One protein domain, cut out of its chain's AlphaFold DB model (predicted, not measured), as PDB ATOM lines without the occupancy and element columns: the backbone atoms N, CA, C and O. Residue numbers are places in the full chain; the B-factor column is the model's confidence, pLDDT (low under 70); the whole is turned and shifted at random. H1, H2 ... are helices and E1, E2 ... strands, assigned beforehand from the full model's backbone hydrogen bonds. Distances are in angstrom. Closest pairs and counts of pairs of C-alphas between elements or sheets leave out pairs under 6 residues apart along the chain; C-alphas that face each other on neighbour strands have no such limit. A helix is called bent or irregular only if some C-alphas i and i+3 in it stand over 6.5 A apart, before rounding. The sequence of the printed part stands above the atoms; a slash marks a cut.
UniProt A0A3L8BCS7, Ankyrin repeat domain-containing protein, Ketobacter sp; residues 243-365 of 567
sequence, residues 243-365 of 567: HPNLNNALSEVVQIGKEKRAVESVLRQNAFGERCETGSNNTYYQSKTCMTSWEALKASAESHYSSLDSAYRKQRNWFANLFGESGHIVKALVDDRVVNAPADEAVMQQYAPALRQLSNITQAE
ATOM      1  N   HIS A 243       5.430 -34.194   1.560       97.25
ATOM      2  CA  HIS A 243       6.117 -32.956   1.178       97.25
ATOM      3  C   HIS A 243       6.680 -32.229   2.415       97.25
ATOM      4  O   HIS A 243       5.953 -31.466   3.056       97.25
ATOM      5  N   PRO A 244       7.983 -32.385   2.742       95.06
ATOM      6  CA  PRO A 244       8.571 -31.875   3.986       95.06
ATOM      7  C   PRO A 244       8.300 -30.389   4.264       95.06
ATOM      8  O   PRO A 244       7.928 -30.037   5.378       95.06
ATOM      9  N   ASN A 245       8.389 -29.528   3.246       95.69
ATOM     10  CA  ASN A 245       8.121 -28.092   3.390       95.69
ATOM     11  C   ASN A 245       6.666 -27.794   3.798       95.69
ATOM     12  O   ASN A 245       6.428 -26.904   4.612       95.69
ATOM     13  N   LEU A 246       5.694 -28.548   3.268       95.38
ATOM     14  CA  LEU A 246       4.280 -28.398   3.626       95.38
ATOM     15  C   LEU A 246       3.994 -28.973   5.014       95.38
ATOM     16  O   LEU A 246       3.220 -28.381   5.764       95.38
ATOM     17  N   ASN A 247       4.623 -30.093   5.377       95.31
ATOM     18  CA  ASN A 247       4.475 -30.675   6.709       95.31
ATOM     19  C   ASN A 247       5.094 -29.787   7.805       95.31
ATOM     20  O   ASN A 247       4.504 -29.639   8.876       95.31
ATOM     21  N   ASN A 248       6.236 -29.151   7.531       95.56
ATOM     22  CA  ASN A 248       6.857 -28.180   8.434       95.56
ATOM     23  C   ASN A 248       5.968 -26.938   8.608       95.56
ATOM     24  O   ASN A 248       5.603 -26.614   9.735       95.56
ATOM     25  N   ALA A 249       5.514 -26.325   7.508       95.44
ATOM     26  CA  ALA A 249       4.593 -25.186   7.560       95.44
ATOM     27  C   ALA A 249       3.279 -25.530   8.291       95.44
ATOM     28  O   ALA A 249       2.807 -24.749   9.113       95.44
ATOM     29  N   LEU A 250       2.708 -26.723   8.073       95.62
ATOM     30  CA  LEU A 250       1.548 -27.195   8.840       95.62
ATOM     31  C   LEU A 250       1.857 -27.297  10.340       95.62
ATOM     32  O   LEU A 250       1.011 -26.955  11.165       95.62
ATOM     33  N   SER A 251       3.054 -27.762  10.698       94.94
ATOM     34  CA  SER A 251       3.466 -27.931  12.094       94.94
ATOM     35  C   SER A 251       3.611 -26.583  12.809       94.94
ATOM     36  O   SER A 251       3.196 -26.472  13.960       94.94
ATOM     37  N   GLU A 252       4.090 -25.544  12.119       95.38
ATOM     38  CA  GLU A 252       4.108 -24.157  12.612       95.38
ATOM     39  C   GLU A 252       2.687 -23.625  12.878       95.38
ATOM     40  O   GLU A 252       2.406 -23.130  13.971       95.38
ATOM     41  N   VAL A 253       1.747 -23.800  11.937       96.50
ATOM     42  CA  VAL A 253       0.347 -23.365  12.136       96.50
ATOM     43  C   VAL A 253      -0.325 -24.125  13.287       96.50
ATOM     44  O   VAL A 253      -1.053 -23.531  14.088       96.50
ATOM     45  N   VAL A 254      -0.077 -25.436  13.394       96.19
ATOM     46  CA  VAL A 254      -0.588 -26.265  14.496       96.19
ATOM     47  C   VAL A 254       0.013 -25.830  15.835       96.19
ATOM     48  O   VAL A 254      -0.713 -25.805  16.827       96.19
ATOM     49  N   GLN A 255       1.285 -25.423  15.877       96.06
ATOM     50  CA  GLN A 255       1.936 -24.934  17.094       96.06
ATOM     51  C   GLN A 255       1.257 -23.667  17.638       96.06
ATOM     52  O   GLN A 255       0.862 -23.661  18.804       96.06
ATOM     53  N   ILE A 256       0.979 -22.658  16.801       95.69
ATOM     54  CA  ILE A 256       0.207 -21.474  17.239       95.69
ATOM     55  C   ILE A 256      -1.204 -21.877  17.704       95.69
ATOM     56  O   ILE A 256      -1.738 -21.327  18.669       95.69
ATOM     57  N   GLY A 257      -1.811 -22.883  17.068       96.19
ATOM     58  CA  GLY A 257      -3.078 -23.465  17.520       96.19
ATOM     59  C   GLY A 257      -3.002 -24.101  18.918       96.19
ATOM     60  O   GLY A 257      -3.909 -23.898  19.731       96.19
ATOM     61  N   LYS A 258      -1.920 -24.828  19.232       96.62
ATOM     62  CA  LYS A 258      -1.659 -25.407  20.564       96.62
ATOM     63  C   LYS A 258      -1.460 -24.330  21.629       96.62
ATOM     64  O   LYS A 258      -2.007 -24.457  22.725       96.62
ATOM     65  N   GLU A 259      -0.710 -23.279  21.308       96.44
ATOM     66  CA  GLU A 259      -0.465 -22.129  22.187       96.44
ATOM     67  C   GLU A 259      -1.774 -21.390  22.482       96.44
ATOM     68  O   GLU A 259      -2.133 -21.188  23.643       96.44
ATOM     69  N   LYS A 260      -2.564 -21.100  21.440       95.94
ATOM     70  CA  LYS A 260      -3.909 -20.526  21.570       95.94
ATOM     71  C   LYS A 260      -4.783 -21.360  22.514       95.94
ATOM     72  O   LYS A 260      -5.422 -20.805  23.408       95.94
ATOM     73  N   ARG A 261      -4.805 -22.689  22.342       95.19
ATOM     74  CA  ARG A 261      -5.578 -23.604  23.201       95.19
ATOM     75  C   ARG A 261      -5.059 -23.682  24.636       95.19
ATOM     76  O   ARG A 261      -5.864 -23.903  25.537       95.19
ATOM     77  N   ALA A 262      -3.763 -23.485  24.873       95.31
ATOM     78  CA  ALA A 262      -3.218 -23.381  26.224       95.31
ATOM     79  C   ALA A 262      -3.752 -22.137  26.946       95.31
ATOM     80  O   ALA A 262      -4.255 -22.257  28.063       95.31
ATOM     81  N   VAL A 263      -3.744 -20.970  26.291       95.62
ATOM     82  CA  VAL A 263      -4.333 -19.746  26.868       95.62
ATOM     83  C   VAL A 263      -5.849 -19.891  27.053       95.62
ATOM     84  O   VAL A 263      -6.383 -19.514  28.095       95.62
ATOM     85  N   GLU A 264      -6.550 -20.515  26.101       94.38
ATOM     86  CA  GLU A 264      -7.980 -20.821  26.244       94.38
ATOM     87  C   GLU A 264      -8.258 -21.751  27.439       94.38
ATOM     88  O   GLU A 264      -9.214 -21.537  28.183       94.38
ATOM     89  N   SER A 265      -7.412 -22.763  27.664       92.56
ATOM     90  CA  SER A 265      -7.503 -23.646  28.832       92.56
ATOM     91  C   SER A 265      -7.318 -22.869  30.135       92.56
ATOM     92  O   SER A 265      -8.113 -23.047  31.055       92.56
ATOM     93  N   VAL A 266      -6.340 -21.960  30.204       91.06
ATOM     94  CA  VAL A 266      -6.118 -21.084  31.369       91.06
ATOM     95  C   VAL A 266      -7.346 -20.213  31.655       91.06
ATOM     96  O   VAL A 266      -7.765 -20.121  32.807       91.06
ATOM     97  N   LEU A 267      -7.960 -19.630  30.619       91.88
ATOM     98  CA  LEU A 267      -9.194 -18.845  30.748       91.88
ATOM     99  C   LEU A 267     -10.382 -19.701  31.216       91.88
ATOM    100  O   LEU A 267     -11.142 -19.274  32.081       91.88
ATOM    101  N   ARG A 268     -10.527 -20.926  30.688       90.31
ATOM    102  CA  ARG A 268     -11.598 -21.864  31.068       90.31
ATOM    103  C   ARG A 268     -11.439 -22.428  32.486       90.31
ATOM    104  O   ARG A 268     -12.442 -22.620  33.158       90.31
ATOM    105  N   GLN A 269     -10.211 -22.667  32.952       85.56
ATOM    106  CA  GLN A 269      -9.893 -23.242  34.275       85.56
ATOM    107  C   GLN A 269     -10.249 -22.353  35.482       85.56
ATOM    108  O   GLN A 269     -10.001 -22.752  36.625       85.56
ATOM    109  N   ASN A 270     -10.729 -21.135  35.240       83.62
ATOM    110  CA  ASN A 270     -11.198 -20.211  36.266       83.62
ATOM    111  C   ASN A 270     -12.273 -19.264  35.696       83.62
ATOM    112  O   ASN A 270     -12.343 -18.096  36.079       83.62
ATOM    113  N   ALA A 271     -13.054 -19.728  34.711       80.25
ATOM    114  CA  ALA A 271     -13.935 -18.879  33.904       80.25
ATOM    115  C   ALA A 271     -14.935 -18.081  34.751       80.25
ATOM    116  O   ALA A 271     -15.227 -16.926  34.430       80.25
ATOM    117  N   PHE A 272     -15.409 -18.685  35.845       76.69
ATOM    118  CA  PHE A 272     -16.357 -18.087  36.783       76.69
ATOM    119  C   PHE A 272     -15.688 -17.575  38.066       76.69
ATOM    120  O   PHE A 272     -16.365 -17.019  38.923       76.69
ATOM    121  N   GLY A 273     -14.362 -17.701  38.181       78.50
ATOM    122  CA  GLY A 273     -13.617 -17.351  39.388       78.50
ATOM    123  C   GLY A 273     -13.562 -18.474  40.424       78.50
ATOM    124  O   GLY A 273     -13.268 -18.192  41.582       78.50
ATOM    125  N   GLU A 274     -13.785 -19.738  40.042       83.31
ATOM    126  CA  GLU A 274     -13.868 -20.881  40.970       83.31
ATOM    127  C   GLU A 274     -12.624 -21.052  41.875       83.31
ATOM    128  O   GLU A 274     -12.717 -21.540  42.999       83.31
ATOM    129  N   ARG A 275     -11.435 -20.618  41.430       86.12
ATOM    130  CA  ARG A 275     -10.192 -20.616  42.232       86.12
ATOM    131  C   ARG A 275     -10.147 -19.517  43.295       86.12
ATOM    132  O   ARG A 275      -9.300 -19.585  44.188       86.12
ATOM    133  N   CYS A 276     -11.015 -18.516  43.182       88.25
ATOM    134  CA  CYS A 276     -11.219 -17.423  44.132       88.25
ATOM    135  C   CYS A 276     -12.351 -17.700  45.130       88.25
ATOM    136  O   CYS A 276     -12.652 -16.847  45.966       88.25
ATOM    137  N   GLU A 277     -12.941 -18.895  45.079       84.69
ATOM    138  CA  GLU A 277     -14.043 -19.319  45.934       84.69
ATOM    139  C   GLU A 277     -13.605 -20.371  46.962       84.69
ATOM    140  O   GLU A 277     -12.698 -21.177  46.754       84.69
ATOM    141  N   THR A 278     -14.250 -20.340  48.122       78.19
ATOM    142  CA  THR A 278     -14.022 -21.253  49.247       78.19
ATOM    143  C   THR A 278     -15.286 -21.324  50.095       78.19
ATOM    144  O   THR A 278     -15.999 -20.336  50.239       78.19
ATOM    145  N   GLY A 279     -15.551 -22.470  50.717       65.31
ATOM    146  CA  GLY A 279     -16.717 -22.633  51.582       65.31
ATOM    147  C   GLY A 279     -16.541 -23.685  52.667       65.31
ATOM    148  O   GLY A 279     -15.499 -24.345  52.770       65.31
ATOM    149  N   SER A 280     -17.563 -23.802  53.507       56.12
ATOM    150  CA  SER A 280     -17.803 -24.898  54.453       56.12
ATOM    151  C   SER A 280     -19.272 -24.834  54.868       56.12
ATOM    152  O   SER A 280     -19.773 -23.741  55.089       56.12
ATOM    153  N   ASN A 281     -19.967 -25.966  55.004       46.03
ATOM    154  CA  ASN A 281     -21.349 -26.026  55.516       46.03
ATOM    155  C   ASN A 281     -22.315 -25.007  54.855       46.03
ATOM    156  O   ASN A 281     -22.901 -24.163  55.526       46.03
ATOM    157  N   ASN A 282     -22.477 -25.081  53.528       53.09
ATOM    158  CA  ASN A 282     -23.356 -24.217  52.716       53.09
ATOM    159  C   ASN A 282     -23.064 -22.700  52.713       53.09
ATOM    160  O   ASN A 282     -23.759 -21.975  51.998       53.09
ATOM    161  N   THR A 283     -22.037 -22.195  53.406       58.66
ATOM    162  CA  THR A 283     -21.575 -20.812  53.211       58.66
ATOM    163  C   THR A 283     -20.504 -20.748  52.122       58.66
ATOM    164  O   THR A 283     -19.540 -21.519  52.120       58.66
ATOM    165  N   TYR A 284     -20.696 -19.825  51.178       68.81
ATOM    166  CA  TYR A 284     -19.774 -19.532  50.083       68.81
ATOM    167  C   TYR A 284     -19.120 -18.172  50.320       68.81
ATOM    168  O   TYR A 284     -19.813 -17.169  50.491       68.81
ATOM    169  N   TYR A 285     -17.792 -18.141  50.287       74.38
ATOM    170  CA  TYR A 285     -16.985 -16.929  50.292       74.38
ATOM    171  C   TYR A 285     -16.254 -16.791  48.959       74.38
ATOM    172  O   TYR A 285     -15.608 -17.734  48.497       74.38
ATOM    173  N   GLN A 286     -16.320 -15.598  48.372       81.94
ATOM    174  CA  GLN A 286     -15.543 -15.228  47.196       81.94
ATOM    175  C   GLN A 286     -14.537 -14.139  47.588       81.94
ATOM    176  O   GLN A 286     -14.903 -13.055  48.049       81.94
ATOM    177  N   SER A 287     -13.254 -14.447  47.412       86.75
ATOM    178  CA  SER A 287     -12.139 -13.571  47.761       86.75
ATOM    179  C   SER A 287     -12.087 -12.361  46.828       86.75
ATOM    180  O   SER A 287     -11.756 -12.491  45.649       86.75
ATOM    181  N   LYS A 288     -12.361 -11.161  47.354       86.00
ATOM    182  CA  LYS A 288     -12.286  -9.912  46.569       86.00
ATOM    183  C   LYS A 288     -10.874  -9.669  46.031       86.00
ATOM    184  O   LYS A 288     -10.717  -9.337  44.860       86.00
ATOM    185  N   THR A 289      -9.850  -9.896  46.853       88.94
ATOM    186  CA  THR A 289      -8.440  -9.721  46.469       88.94
ATOM    187  C   THR A 289      -8.019 -10.718  45.388       88.94
ATOM    188  O   THR A 289      -7.301 -10.354  44.452       88.94
ATOM    189  N   CYS A 290      -8.489 -11.968  45.475       92.00
ATOM    190  CA  CYS A 290      -8.280 -12.957  44.422       92.00
ATOM    191  C   CYS A 290      -9.019 -12.560  43.144       92.00
ATOM    192  O   CYS A 290      -8.413 -12.623  42.082       92.00
ATOM    193  N   MET A 291     -10.271 -12.093  43.225       91.19
ATOM    194  CA  MET A 291     -11.035 -11.673  42.045       91.19
ATOM    195  C   MET A 291     -10.368 -10.509  41.306       91.19
ATOM    196  O   MET A 291     -10.172 -10.612  40.102       91.19
ATOM    197  N   THR A 292      -9.886  -9.470  41.999       92.19
ATOM    198  CA  THR A 292      -9.106  -8.393  41.354       92.19
ATOM    199  C   THR A 292      -7.794  -8.909  40.742       92.19
ATOM    200  O   THR A 292      -7.401  -8.500  39.650       92.19
ATOM    201  N   SER A 293      -7.123  -9.856  41.407       91.69
ATOM    202  CA  SER A 293      -5.919 -10.509  40.864       91.69
ATOM    203  C   SER A 293      -6.235 -11.378  39.636       91.69
ATOM    204  O   SER A 293      -5.433 -11.461  38.704       91.69
ATOM    205  N   TRP A 294      -7.411 -12.010  39.614       93.88
ATOM    206  CA  TRP A 294      -7.917 -12.798  38.498       93.88
ATOM    207  C   TRP A 294      -8.311 -11.912  37.323       93.88
ATOM    208  O   TRP A 294      -7.932 -12.233  36.207       93.88
ATOM    209  N   GLU A 295      -8.985 -10.783  37.541       92.56
ATOM    210  CA  GLU A 295      -9.330  -9.819  36.488       92.56
ATOM    211  C   GLU A 295      -8.080  -9.307  35.758       92.56
ATOM    212  O   GLU A 295      -8.045  -9.298  34.526       92.56
ATOM    213  N   ALA A 296      -7.013  -8.978  36.495       92.50
ATOM    214  CA  ALA A 296      -5.731  -8.589  35.908       92.50
ATOM    215  C   ALA A 296      -5.079  -9.728  35.094       92.50
ATOM    216  O   ALA A 296      -4.599  -9.508  33.977       92.50
ATOM    217  N   LEU A 297      -5.087 -10.961  35.621       92.94
ATOM    218  CA  LEU A 297      -4.563 -12.138  34.920       92.94
ATOM    219  C   LEU A 297      -5.383 -12.471  33.664       92.94
ATOM    220  O   LEU A 297      -4.815 -12.769  32.612       92.94
ATOM    221  N   LYS A 298      -6.710 -12.388  33.773       94.44
ATOM    222  CA  LYS A 298      -7.687 -12.632  32.716       94.44
ATOM    223  C   LYS A 298      -7.515 -11.629  31.584       94.44
ATOM    224  O   LYS A 298      -7.365 -12.066  30.454       94.44
ATOM    225  N   ALA A 299      -7.423 -10.329  31.866       94.81
ATOM    226  CA  ALA A 299      -7.189  -9.312  30.837       94.81
ATOM    227  C   ALA A 299      -5.873  -9.553  30.064       94.81
ATOM    228  O   ALA A 299      -5.825  -9.424  28.837       94.81
ATOM    229  N   SER A 300      -4.811  -9.971  30.763       94.38
ATOM    230  CA  SER A 300      -3.539 -10.366  30.140       94.38
ATOM    231  C   SER A 300      -3.684 -11.616  29.255       94.38
ATOM    232  O   SER A 300      -3.230 -11.634  28.109       94.38
ATOM    233  N   ALA A 301      -4.377 -12.649  29.744       95.06
ATOM    234  CA  ALA A 301      -4.639 -13.879  28.999       95.06
ATOM    235  C   ALA A 301      -5.593 -13.672  27.803       95.06
ATOM    236  O   ALA A 301      -5.348 -14.222  26.736       95.06
ATOM    237  N   GLU A 302      -6.630 -12.842  27.919       96.00
ATOM    238  CA  GLU A 302      -7.540 -12.490  26.819       96.00
ATOM    239  C   GLU A 302      -6.815 -11.710  25.714       96.00
ATOM    240  O   GLU A 302      -7.004 -11.997  24.531       96.00
ATOM    241  N   SER A 303      -5.920 -10.787  26.083       96.62
ATOM    242  CA  SER A 303      -5.045 -10.084  25.135       96.62
ATOM    243  C   SER A 303      -4.111 -11.054  24.395       96.62
ATOM    244  O   SER A 303      -4.042 -11.045  23.162       96.62
ATOM    245  N   HIS A 304      -3.460 -11.966  25.129       96.44
ATOM    246  CA  HIS A 304      -2.595 -12.994  24.545       96.44
ATOM    247  C   HIS A 304      -3.375 -13.941  23.615       96.44
ATOM    248  O   HIS A 304      -2.961 -14.169  22.477       96.44
ATOM    249  N   TYR A 305      -4.548 -14.420  24.044       96.56
ATOM    250  CA  TYR A 305      -5.440 -15.254  23.237       96.56
ATOM    251  C   TYR A 305      -5.911 -14.538  21.964       96.56
ATOM    252  O   TYR A 305      -5.916 -15.144  20.896       96.56
ATOM    253  N   SER A 306      -6.268 -13.252  22.045       96.94
ATOM    254  CA  SER A 306      -6.685 -12.448  20.886       96.94
ATOM    255  C   SER A 306      -5.563 -12.311  19.847       96.94
ATOM    256  O   SER A 306      -5.787 -12.496  18.647       96.94
ATOM    257  N   SER A 307      -4.328 -12.080  20.310       97.12
ATOM    258  CA  SER A 307      -3.133 -12.069  19.458       97.12
ATOM    259  C   SER A 307      -2.924 -13.421  18.759       97.12
ATOM    260  O   SER A 307      -2.819 -13.477  17.529       97.12
ATOM    261  N   LEU A 308      -2.964 -14.520  19.522       96.25
ATOM    262  CA  LEU A 308      -2.792 -15.882  19.007       96.25
ATOM    263  C   LEU A 308      -3.924 -16.311  18.063       96.25
ATOM    264  O   LEU A 308      -3.649 -16.917  17.034       96.25
ATOM    265  N   ASP A 309      -5.188 -15.970  18.334       96.75
ATOM    266  CA  ASP A 309      -6.311 -16.270  17.434       96.75
ATOM    267  C   ASP A 309      -6.220 -15.472  16.124       96.75
ATOM    268  O   ASP A 309      -6.490 -16.011  15.049       96.75
ATOM    269  N   SER A 310      -5.765 -14.217  16.178       97.06
ATOM    270  CA  SER A 310      -5.486 -13.406  14.985       97.06
ATOM    271  C   SER A 310      -4.352 -14.005  14.143       97.06
ATOM    272  O   SER A 310      -4.507 -14.175  12.930       97.06
ATOM    273  N   ALA A 311      -3.238 -14.388  14.777       96.62
ATOM    274  CA  ALA A 311      -2.108 -15.047  14.121       96.62
ATOM    275  C   ALA A 311      -2.513 -16.401  13.513       96.62
ATOM    276  O   ALA A 311      -2.324 -16.621  12.314       96.62
ATOM    277  N   TYR A 312      -3.165 -17.257  14.305       97.06
ATOM    278  CA  TYR A 312      -3.676 -18.562  13.893       97.06
ATOM    279  C   TYR A 312      -4.620 -18.453  12.694       97.06
ATOM    280  O   TYR A 312      -4.428 -19.135  11.688       97.06
ATOM    281  N   ARG A 313      -5.620 -17.557  12.738       97.00
ATOM    282  CA  ARG A 313      -6.556 -17.367  11.615       97.00
ATOM    283  C   ARG A 313      -5.840 -16.935  10.341       97.00
ATOM    284  O   ARG A 313      -6.186 -17.449   9.279       97.00
ATOM    285  N   LYS A 314      -4.872 -16.014  10.434       97.00
ATOM    286  CA  LYS A 314      -4.081 -15.549   9.283       97.00
ATOM    287  C   LYS A 314      -3.251 -16.684   8.689       97.00
ATOM    288  O   LYS A 314      -3.385 -16.949   7.498       97.00
ATOM    289  N   GLN A 315      -2.465 -17.386   9.505       96.25
ATOM    290  CA  GLN A 315      -1.603 -18.470   9.034       96.25
ATOM    291  C   GLN A 315      -2.391 -19.679   8.521       96.25
ATOM    292  O   GLN A 315      -2.090 -20.179   7.443       96.25
ATOM    293  N   ARG A 316      -3.457 -20.104   9.213       97.25
ATOM    294  CA  ARG A 316      -4.354 -21.174   8.746       97.25
ATOM    295  C   ARG A 316      -4.997 -20.828   7.407       97.25
ATOM    296  O   ARG A 316      -5.061 -21.683   6.532       97.25
ATOM    297  N   ASN A 317      -5.479 -19.593   7.231       96.75
ATOM    298  CA  ASN A 317      -6.051 -19.166   5.953       96.75
ATOM    299  C   ASN A 317      -4.975 -19.102   4.850       96.75
ATOM    300  O   ASN A 317      -5.235 -19.547   3.740       96.75
ATOM    301  N   TRP A 318      -3.768 -18.604   5.148       96.69
ATOM    302  CA  TRP A 318      -2.639 -18.614   4.211       96.69
ATOM    303  C   TRP A 318      -2.272 -20.041   3.775       96.69
ATOM    304  O   TRP A 318      -2.240 -20.317   2.579       96.69
ATOM    305  N   PHE A 319      -2.086 -20.957   4.730       96.88
ATOM    306  CA  PHE A 319      -1.739 -22.353   4.463       96.88
ATOM    307  C   PHE A 319      -2.840 -23.067   3.666       96.88
ATOM    308  O   PHE A 319      -2.552 -23.754   2.693       96.88
ATOM    309  N   ALA A 320      -4.111 -22.844   4.016       96.19
ATOM    310  CA  ALA A 320      -5.255 -23.361   3.268       96.19
ATOM    311  C   ALA A 320      -5.296 -22.854   1.813       96.19
ATOM    312  O   ALA A 320      -5.576 -23.632   0.902       96.19
ATOM    313  N   ASN A 321      -4.980 -21.577   1.575       96.12
ATOM    314  CA  ASN A 321      -5.008 -20.982   0.237       96.12
ATOM    315  C   ASN A 321      -3.976 -21.597  -0.729       96.12
ATOM    316  O   ASN A 321      -4.189 -21.539  -1.938       96.12
ATOM    317  N   LEU A 322      -2.912 -22.243  -0.227       95.00
ATOM    318  CA  LEU A 322      -1.942 -22.982  -1.054       95.00
ATOM    319  C   LEU A 322      -2.579 -24.146  -1.842       95.00
ATOM    320  O   LEU A 322      -2.002 -24.611  -2.819       95.00
ATOM    321  N   PHE A 323      -3.767 -24.606  -1.435       94.38
ATOM    322  CA  PHE A 323      -4.476 -25.749  -2.021       94.38
ATOM    323  C   PHE A 323      -5.696 -25.343  -2.869       94.38
ATOM    324  O   PHE A 323      -6.518 -26.194  -3.222       94.38
ATOM    325  N   GLY A 324      -5.838 -24.049  -3.185       93.38
ATOM    326  CA  GLY A 324      -6.895 -23.525  -4.056       93.38
ATOM    327  C   GLY A 324      -8.300 -23.937  -3.603       93.38
ATOM    328  O   GLY A 324      -8.678 -23.740  -2.448       93.38
ATOM    329  N   GLU A 325      -9.070 -24.559  -4.501       89.69
ATOM    330  CA  GLU A 325     -10.434 -25.039  -4.223       89.69
ATOM    331  C   GLU A 325     -10.507 -26.018  -3.037       89.69
ATOM    332  O   GLU A 325     -11.499 -26.038  -2.305       89.69
ATOM    333  N   SER A 326      -9.442 -26.788  -2.785       92.06
ATOM    334  CA  SER A 326      -9.364 -27.726  -1.654       92.06
ATOM    335  C   SER A 326      -8.985 -27.060  -0.326       92.06
ATOM    336  O   SER A 326      -8.974 -27.727   0.709       92.06
ATOM    337  N   GLY A 327      -8.734 -25.746  -0.300       93.19
ATOM    338  CA  GLY A 327      -8.344 -25.024   0.915       93.19
ATOM    339  C   GLY A 327      -9.352 -25.140   2.065       93.19
ATOM    340  O   GLY A 327      -8.962 -25.160   3.230       93.19
ATOM    341  N   HIS A 328     -10.645 -25.313   1.773       92.69
ATOM    342  CA  HIS A 328     -11.661 -25.552   2.806       92.69
ATOM    343  C   HIS A 328     -11.465 -26.889   3.551       92.69
ATOM    344  O   HIS A 328     -11.679 -26.943   4.761       92.69
ATOM    345  N   ILE A 329     -10.994 -27.933   2.857       92.75
ATOM    346  CA  ILE A 329     -10.659 -29.250   3.429       92.75
ATOM    347  C   ILE A 329      -9.399 -29.131   4.289       92.75
ATOM    348  O   ILE A 329      -9.363 -29.596   5.422       92.75
ATOM    349  N   VAL A 330      -8.380 -28.435   3.779       95.06
ATOM    350  CA  VAL A 330      -7.123 -28.187   4.504       95.06
ATOM    351  C   VAL A 330      -7.375 -27.398   5.783       95.06
ATOM    352  O   VAL A 330      -6.814 -27.716   6.824       95.06
ATOM    353  N   LYS A 331      -8.255 -26.396   5.736       94.75
ATOM    354  CA  LYS A 331      -8.653 -25.614   6.908       94.75
ATOM    355  C   LYS A 331      -9.281 -26.495   7.992       94.75
ATOM    356  O   LYS A 331      -8.894 -26.366   9.149       94.75
ATOM    357  N   ALA A 332     -10.182 -27.404   7.608       92.44
ATOM    358  CA  ALA A 332     -10.772 -28.382   8.520       92.44
ATOM    359  C   ALA A 332      -9.715 -29.349   9.089       92.44
ATOM    360  O   ALA A 332      -9.692 -29.567  10.294       92.44
ATOM    361  N   LEU A 333      -8.789 -29.842   8.259       92.81
ATOM    362  CA  LEU A 333      -7.676 -30.702   8.681       92.81
ATOM    363  C   LEU A 333      -6.727 -30.007   9.679       92.81
ATOM    364  O   LEU A 333      -6.260 -30.636  10.627       92.81
ATOM    365  N   VAL A 334      -6.431 -28.716   9.482       94.94
ATOM    366  CA  VAL A 334      -5.629 -27.912  10.424       94.94
ATOM    367  C   VAL A 334      -6.382 -27.740  11.745       94.94
ATOM    368  O   VAL A 334      -5.809 -27.989  12.805       94.94
ATOM    369  N   ASP A 335      -7.661 -27.352  11.685       93.88
ATOM    370  CA  ASP A 335      -8.500 -27.167  12.873       93.88
ATOM    371  C   ASP A 335      -8.653 -28.485  13.669       93.88
ATOM    372  O   ASP A 335      -8.506 -28.470  14.891       93.88
ATOM    373  N   ASP A 336      -8.847 -29.628  13.002       92.38
ATOM    374  CA  ASP A 336      -8.895 -30.957  13.633       92.38
ATOM    375  C   ASP A 336      -7.565 -31.331  14.306       92.38
ATOM    376  O   ASP A 336      -7.550 -31.682  15.489       92.38
ATOM    377  N   ARG A 337      -6.425 -31.162  13.616       92.81
ATOM    378  CA  ARG A 337      -5.100 -31.399  14.220       92.81
ATOM    379  C   ARG A 337      -4.868 -30.534  15.458       92.81
ATOM    380  O   ARG A 337      -4.287 -31.018  16.423       92.81
ATOM    381  N   VAL A 338      -5.340 -29.287  15.469       94.38
ATOM    382  CA  VAL A 338      -5.243 -28.396  16.637       94.38
ATOM    383  C   VAL A 338      -6.172 -28.827  17.777       94.38
ATOM    384  O   VAL A 338      -5.783 -28.718  18.939       94.38
ATOM    385  N   VAL A 339      -7.371 -29.336  17.482       92.06
ATOM    386  CA  VAL A 339      -8.317 -29.869  18.485       92.06
ATOM    387  C   VAL A 339      -7.834 -31.194  19.090       92.06
ATOM    388  O   VAL A 339      -8.025 -31.421  20.288       92.06
ATOM    389  N   ASN A 340      -7.144 -32.024  18.310       90.62
ATOM    390  CA  ASN A 340      -6.622 -33.319  18.752       90.62
ATOM    391  C   ASN A 340      -5.201 -33.246  19.350       90.62
ATOM    392  O   ASN A 340      -4.804 -34.140  20.096       90.62
ATOM    393  N   ALA A 341      -4.438 -32.178  19.090       89.44
ATOM    394  CA  ALA A 341      -3.146 -31.946  19.736       89.44
ATOM    395  C   ALA A 341      -3.295 -31.592  21.233       89.44
ATOM    396  O   ALA A 341      -4.267 -30.932  21.618       89.44
ATOM    397  N   PRO A 342      -2.326 -31.957  22.095       89.81
ATOM    398  CA  PRO A 342      -2.265 -31.436  23.456       89.81
ATOM    399  C   PRO A 342      -2.021 -29.919  23.442       89.81
ATOM    400  O   PRO A 342      -1.280 -29.405  22.600       89.81
ATOM    401  N   ALA A 343      -2.633 -29.208  24.391       89.00
ATOM    402  CA  ALA A 343      -2.363 -27.790  24.618       89.00
ATOM    403  C   ALA A 343      -0.872 -27.565  24.917       89.00
ATOM    404  O   ALA A 343      -0.218 -28.432  25.497       89.00
ATOM    405  N   ASP A 344      -0.331 -26.415  24.514       94.69
ATOM    406  CA  ASP A 344       1.097 -26.164  24.679       94.69
ATOM    407  C   ASP A 344       1.522 -26.060  26.154       94.69
ATOM    408  O   ASP A 344       1.022 -25.225  26.912       94.69
ATOM    409  N   GLU A 345       2.455 -26.922  26.564       91.38
ATOM    410  CA  GLU A 345       2.884 -27.009  27.957       91.38
ATOM    411  C   GLU A 345       3.689 -25.783  28.397       91.38
ATOM    412  O   GLU A 345       3.485 -25.308  29.512       91.38
ATOM    413  N   ALA A 346       4.544 -25.215  27.539       93.00
ATOM    414  CA  ALA A 346       5.353 -24.052  27.907       93.00
ATOM    415  C   ALA A 346       4.462 -22.834  28.197       93.00
ATOM    416  O   ALA A 346       4.655 -22.145  29.203       93.00
ATOM    417  N   VAL A 347       3.418 -22.634  27.384       92.88
ATOM    418  CA  VAL A 347       2.395 -21.608  27.639       92.88
ATOM    419  C   VAL A 347       1.626 -21.901  28.931       92.88
ATOM    420  O   VAL A 347       1.452 -20.999  29.745       92.88
ATOM    421  N   MET A 348       1.209 -23.145  29.197       90.50
ATOM    422  CA  MET A 348       0.545 -23.471  30.474       90.50
ATOM    423  C   MET A 348       1.450 -23.211  31.694       90.50
ATOM    424  O   MET A 348       0.985 -22.663  32.699       90.50
ATOM    425  N   GLN A 349       2.745 -23.532  31.608       92.75
ATOM    426  CA  GLN A 349       3.719 -23.274  32.674       92.75
ATOM    427  C   GLN A 349       3.946 -21.772  32.914       92.75
ATOM    428  O   GLN A 349       4.159 -21.377  34.060       92.75
ATOM    429  N   GLN A 350       3.818 -20.918  31.890       94.31
ATOM    430  CA  GLN A 350       3.882 -19.456  32.038       94.31
ATOM    431  C   GLN A 350       2.787 -18.917  32.979       94.31
ATOM    432  O   GLN A 350       3.046 -18.025  33.787       94.31
ATOM    433  N   TYR A 351       1.573 -19.477  32.921       93.44
ATOM    434  CA  TYR A 351       0.439 -19.062  33.761       93.44
ATOM    435  C   TYR A 351       0.372 -19.784  35.120       93.44
ATOM    436  O   TYR A 351      -0.262 -19.290  36.058       93.44
ATOM    437  N   ALA A 352       1.047 -20.929  35.273       91.69
ATOM    438  CA  ALA A 352       1.001 -21.748  36.488       91.69
ATOM    439  C   ALA A 352       1.425 -21.031  37.798       91.69
ATOM    440  O   ALA A 352       0.848 -21.341  38.846       91.69
ATOM    441  N   PRO A 353       2.399 -20.094  37.832       94.56
ATOM    442  CA  PRO A 353       2.693 -19.301  39.029       94.56
ATOM    443  C   PRO A 353       1.523 -18.398  39.441       94.56
ATOM    444  O   PRO A 353       1.134 -18.408  40.608       94.56
ATOM    445  N   ALA A 354       0.914 -17.689  38.488       91.75
ATOM    446  CA  ALA A 354      -0.198 -16.778  38.754       91.75
ATOM    447  C   ALA A 354      -1.453 -17.537  39.219       91.75
ATOM    448  O   ALA A 354      -2.060 -17.175  40.224       91.75
ATOM    449  N   LEU A 355      -1.787 -18.664  38.575       91.25
ATOM    450  CA  LEU A 355      -2.896 -19.528  39.006       91.25
ATOM    451  C   LEU A 355      -2.684 -20.109  40.417       91.25
ATOM    452  O   LEU A 355      -3.647 -20.243  41.173       91.25
ATOM    453  N   ARG A 356      -1.435 -20.421  40.802       91.62
ATOM    454  CA  ARG A 356      -1.092 -20.823  42.180       91.62
ATOM    455  C   ARG A 356      -1.219 -19.661  43.165       91.62
ATOM    456  O   ARG A 356      -1.711 -19.869  44.269       91.62
ATOM    457  N   GLN A 357      -0.827 -18.448  42.773       92.62
ATOM    458  CA  GLN A 357      -0.991 -17.251  43.599       92.62
ATOM    459  C   GLN A 357      -2.467 -16.972  43.912       92.62
ATOM    460  O   GLN A 357      -2.776 -16.715  45.073       92.62
ATOM    461  N   LEU A 358      -3.375 -17.106  42.935       91.38
ATOM    462  CA  LEU A 358      -4.823 -16.999  43.166       91.38
ATOM    463  C   LEU A 358      -5.283 -17.978  44.256       91.38
ATOM    464  O   LEU A 358      -5.801 -17.554  45.285       91.38
ATOM    465  N   SER A 359      -4.993 -19.273  44.095       89.75
ATOM    466  CA  SER A 359      -5.353 -20.289  45.094       89.75
ATOM    467  C   SER A 359      -4.723 -20.037  46.475       89.75
ATOM    468  O   SER A 359      -5.350 -20.337  47.491       89.75
ATOM    469  N   ASN A 360      -3.519 -19.459  46.540       91.69
ATOM    470  CA  ASN A 360      -2.875 -19.083  47.802       91.69
ATOM    471  C   ASN A 360      -3.584 -17.906  48.497       91.69
ATOM    472  O   ASN A 360      -3.752 -17.955  49.716       91.69
ATOM    473  N   ILE A 361      -4.026 -16.886  47.748       89.94
ATOM    474  CA  ILE A 361      -4.814 -15.758  48.279       89.94
ATOM    475  C   ILE A 361      -6.127 -16.286  48.869       89.94
ATOM    476  O   ILE A 361      -6.405 -16.055  50.045       89.94
ATOM    477  N   THR A 362      -6.871 -17.085  48.098       88.44
ATOM    478  CA  THR A 362      -8.134 -17.700  48.532       88.44
ATOM    479  C   THR A 362      -7.954 -18.513  49.809       88.44
ATOM    480  O   THR A 362      -8.712 -18.352  50.761       88.44
ATOM    481  N   GLN A 363      -6.914 -19.352  49.888       87.44
ATOM    482  CA  GLN A 363      -6.634 -20.134  51.094       87.44
ATOM    483  C   GLN A 363      -6.232 -19.273  52.298       87.44
ATOM    484  O   GLN A 363      -6.560 -19.644  53.426       87.44
ATOM    485  N   ALA A 364      -5.512 -18.168  52.098       87.69
ATOM    486  CA  ALA A 364      -5.117 -17.271  53.180       87.69
ATOM    487  C   ALA A 364      -6.333 -16.532  53.763       87.69
ATOM    488  O   ALA A 364      -6.550 -16.577  54.977       87.69
ATOM    489  N   GLU A 365      -7.174 -15.943  52.909       86.31
ATOM    490  CA  GLU A 365      -8.403 -15.259  53.332       86.31
ATOM    491  C   GLU A 365      -9.389 -16.240  53.982       86.31
ATOM    492  O   GLU A 365      -9.870 -15.988  55.084       86.31
TER     493      GLU A 365
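What this domain is: This is residues 243 to 365 of the 567 residues of the protein "Ankyrin repeat domain-containing protein" of Ketobacter sp (UniProt A0A3L8BCS7). This is a long rod in which H2 runs most of the length, with H1 and H4 following each other along it; H3 folds back on H2 and H1 near one end, and a small hairpin of E1 and E2 sits at the other, residues 279 to 284 sticking out. The printed part has 123 residues, with four named helices and two named strands in the order H1 E1 E2 H2 H3 H4, the sheet E1 - E2 antiparallel; the class is mostly helix. It is loose, with a radius of gyration of the C-alphas of 18.6 A and spans of 60 by 24 by 20 A.

Where its parts are: E1 is residues 277 to 280 and E2 residues 283 to 286. H2, residues 288 to 321, measures 48.2 A from first to last C-alpha. H1, residues 244 to 268, measures 35.2 A from C-alpha 244 at (8.571, -31.875, 3.986). H3, residues 324 to 340, measures 24.8 A; H4, residues 345 to 365, measures 30.2 A to C-alpha 365 at (-8.403, -15.259, 53.332). H3 and H4 are irregular: C-alphas 325 and 328 are 7.2 A apart, C-alphas 350 and 353 7.1 A. H4 has a kink of 36 degrees near residue 352.

How they stand to each other: In the hairpin E1 and E2, N 285 and O 278, at 2.8 A, are within hydrogen-bond range. The closest C-alphas of E1 and H4, Glu 277 and Thr 362, are 6.7 A apart. H1, H2 and H4 form an up-and-down bundle, each running against the one before. H1 and H2 touch at a shallow tilt of 22 degrees, closest at C-alphas 260 and 308, 5.4 A. H2 touches H4 with residues 289 to 297 alone, closest at C-alphas 290 and 358, 5.5 A. H2 and H3 are a helical hairpin, closest at C-alphas 320 and 327, 4.2 A. H3 and H4 are apart. Every O i to N i+4 pair is within hydrogen-bond range in H1 and H2, 11 of 13 in H3 and 14 of 17 in H4.

The domain as a whole: The C-alphas farthest apart, of Asn 281 and Gly 324, are 61.4 A apart. The printed part has no cut and no long link. Residues 279 to 284 have pLDDT under 70.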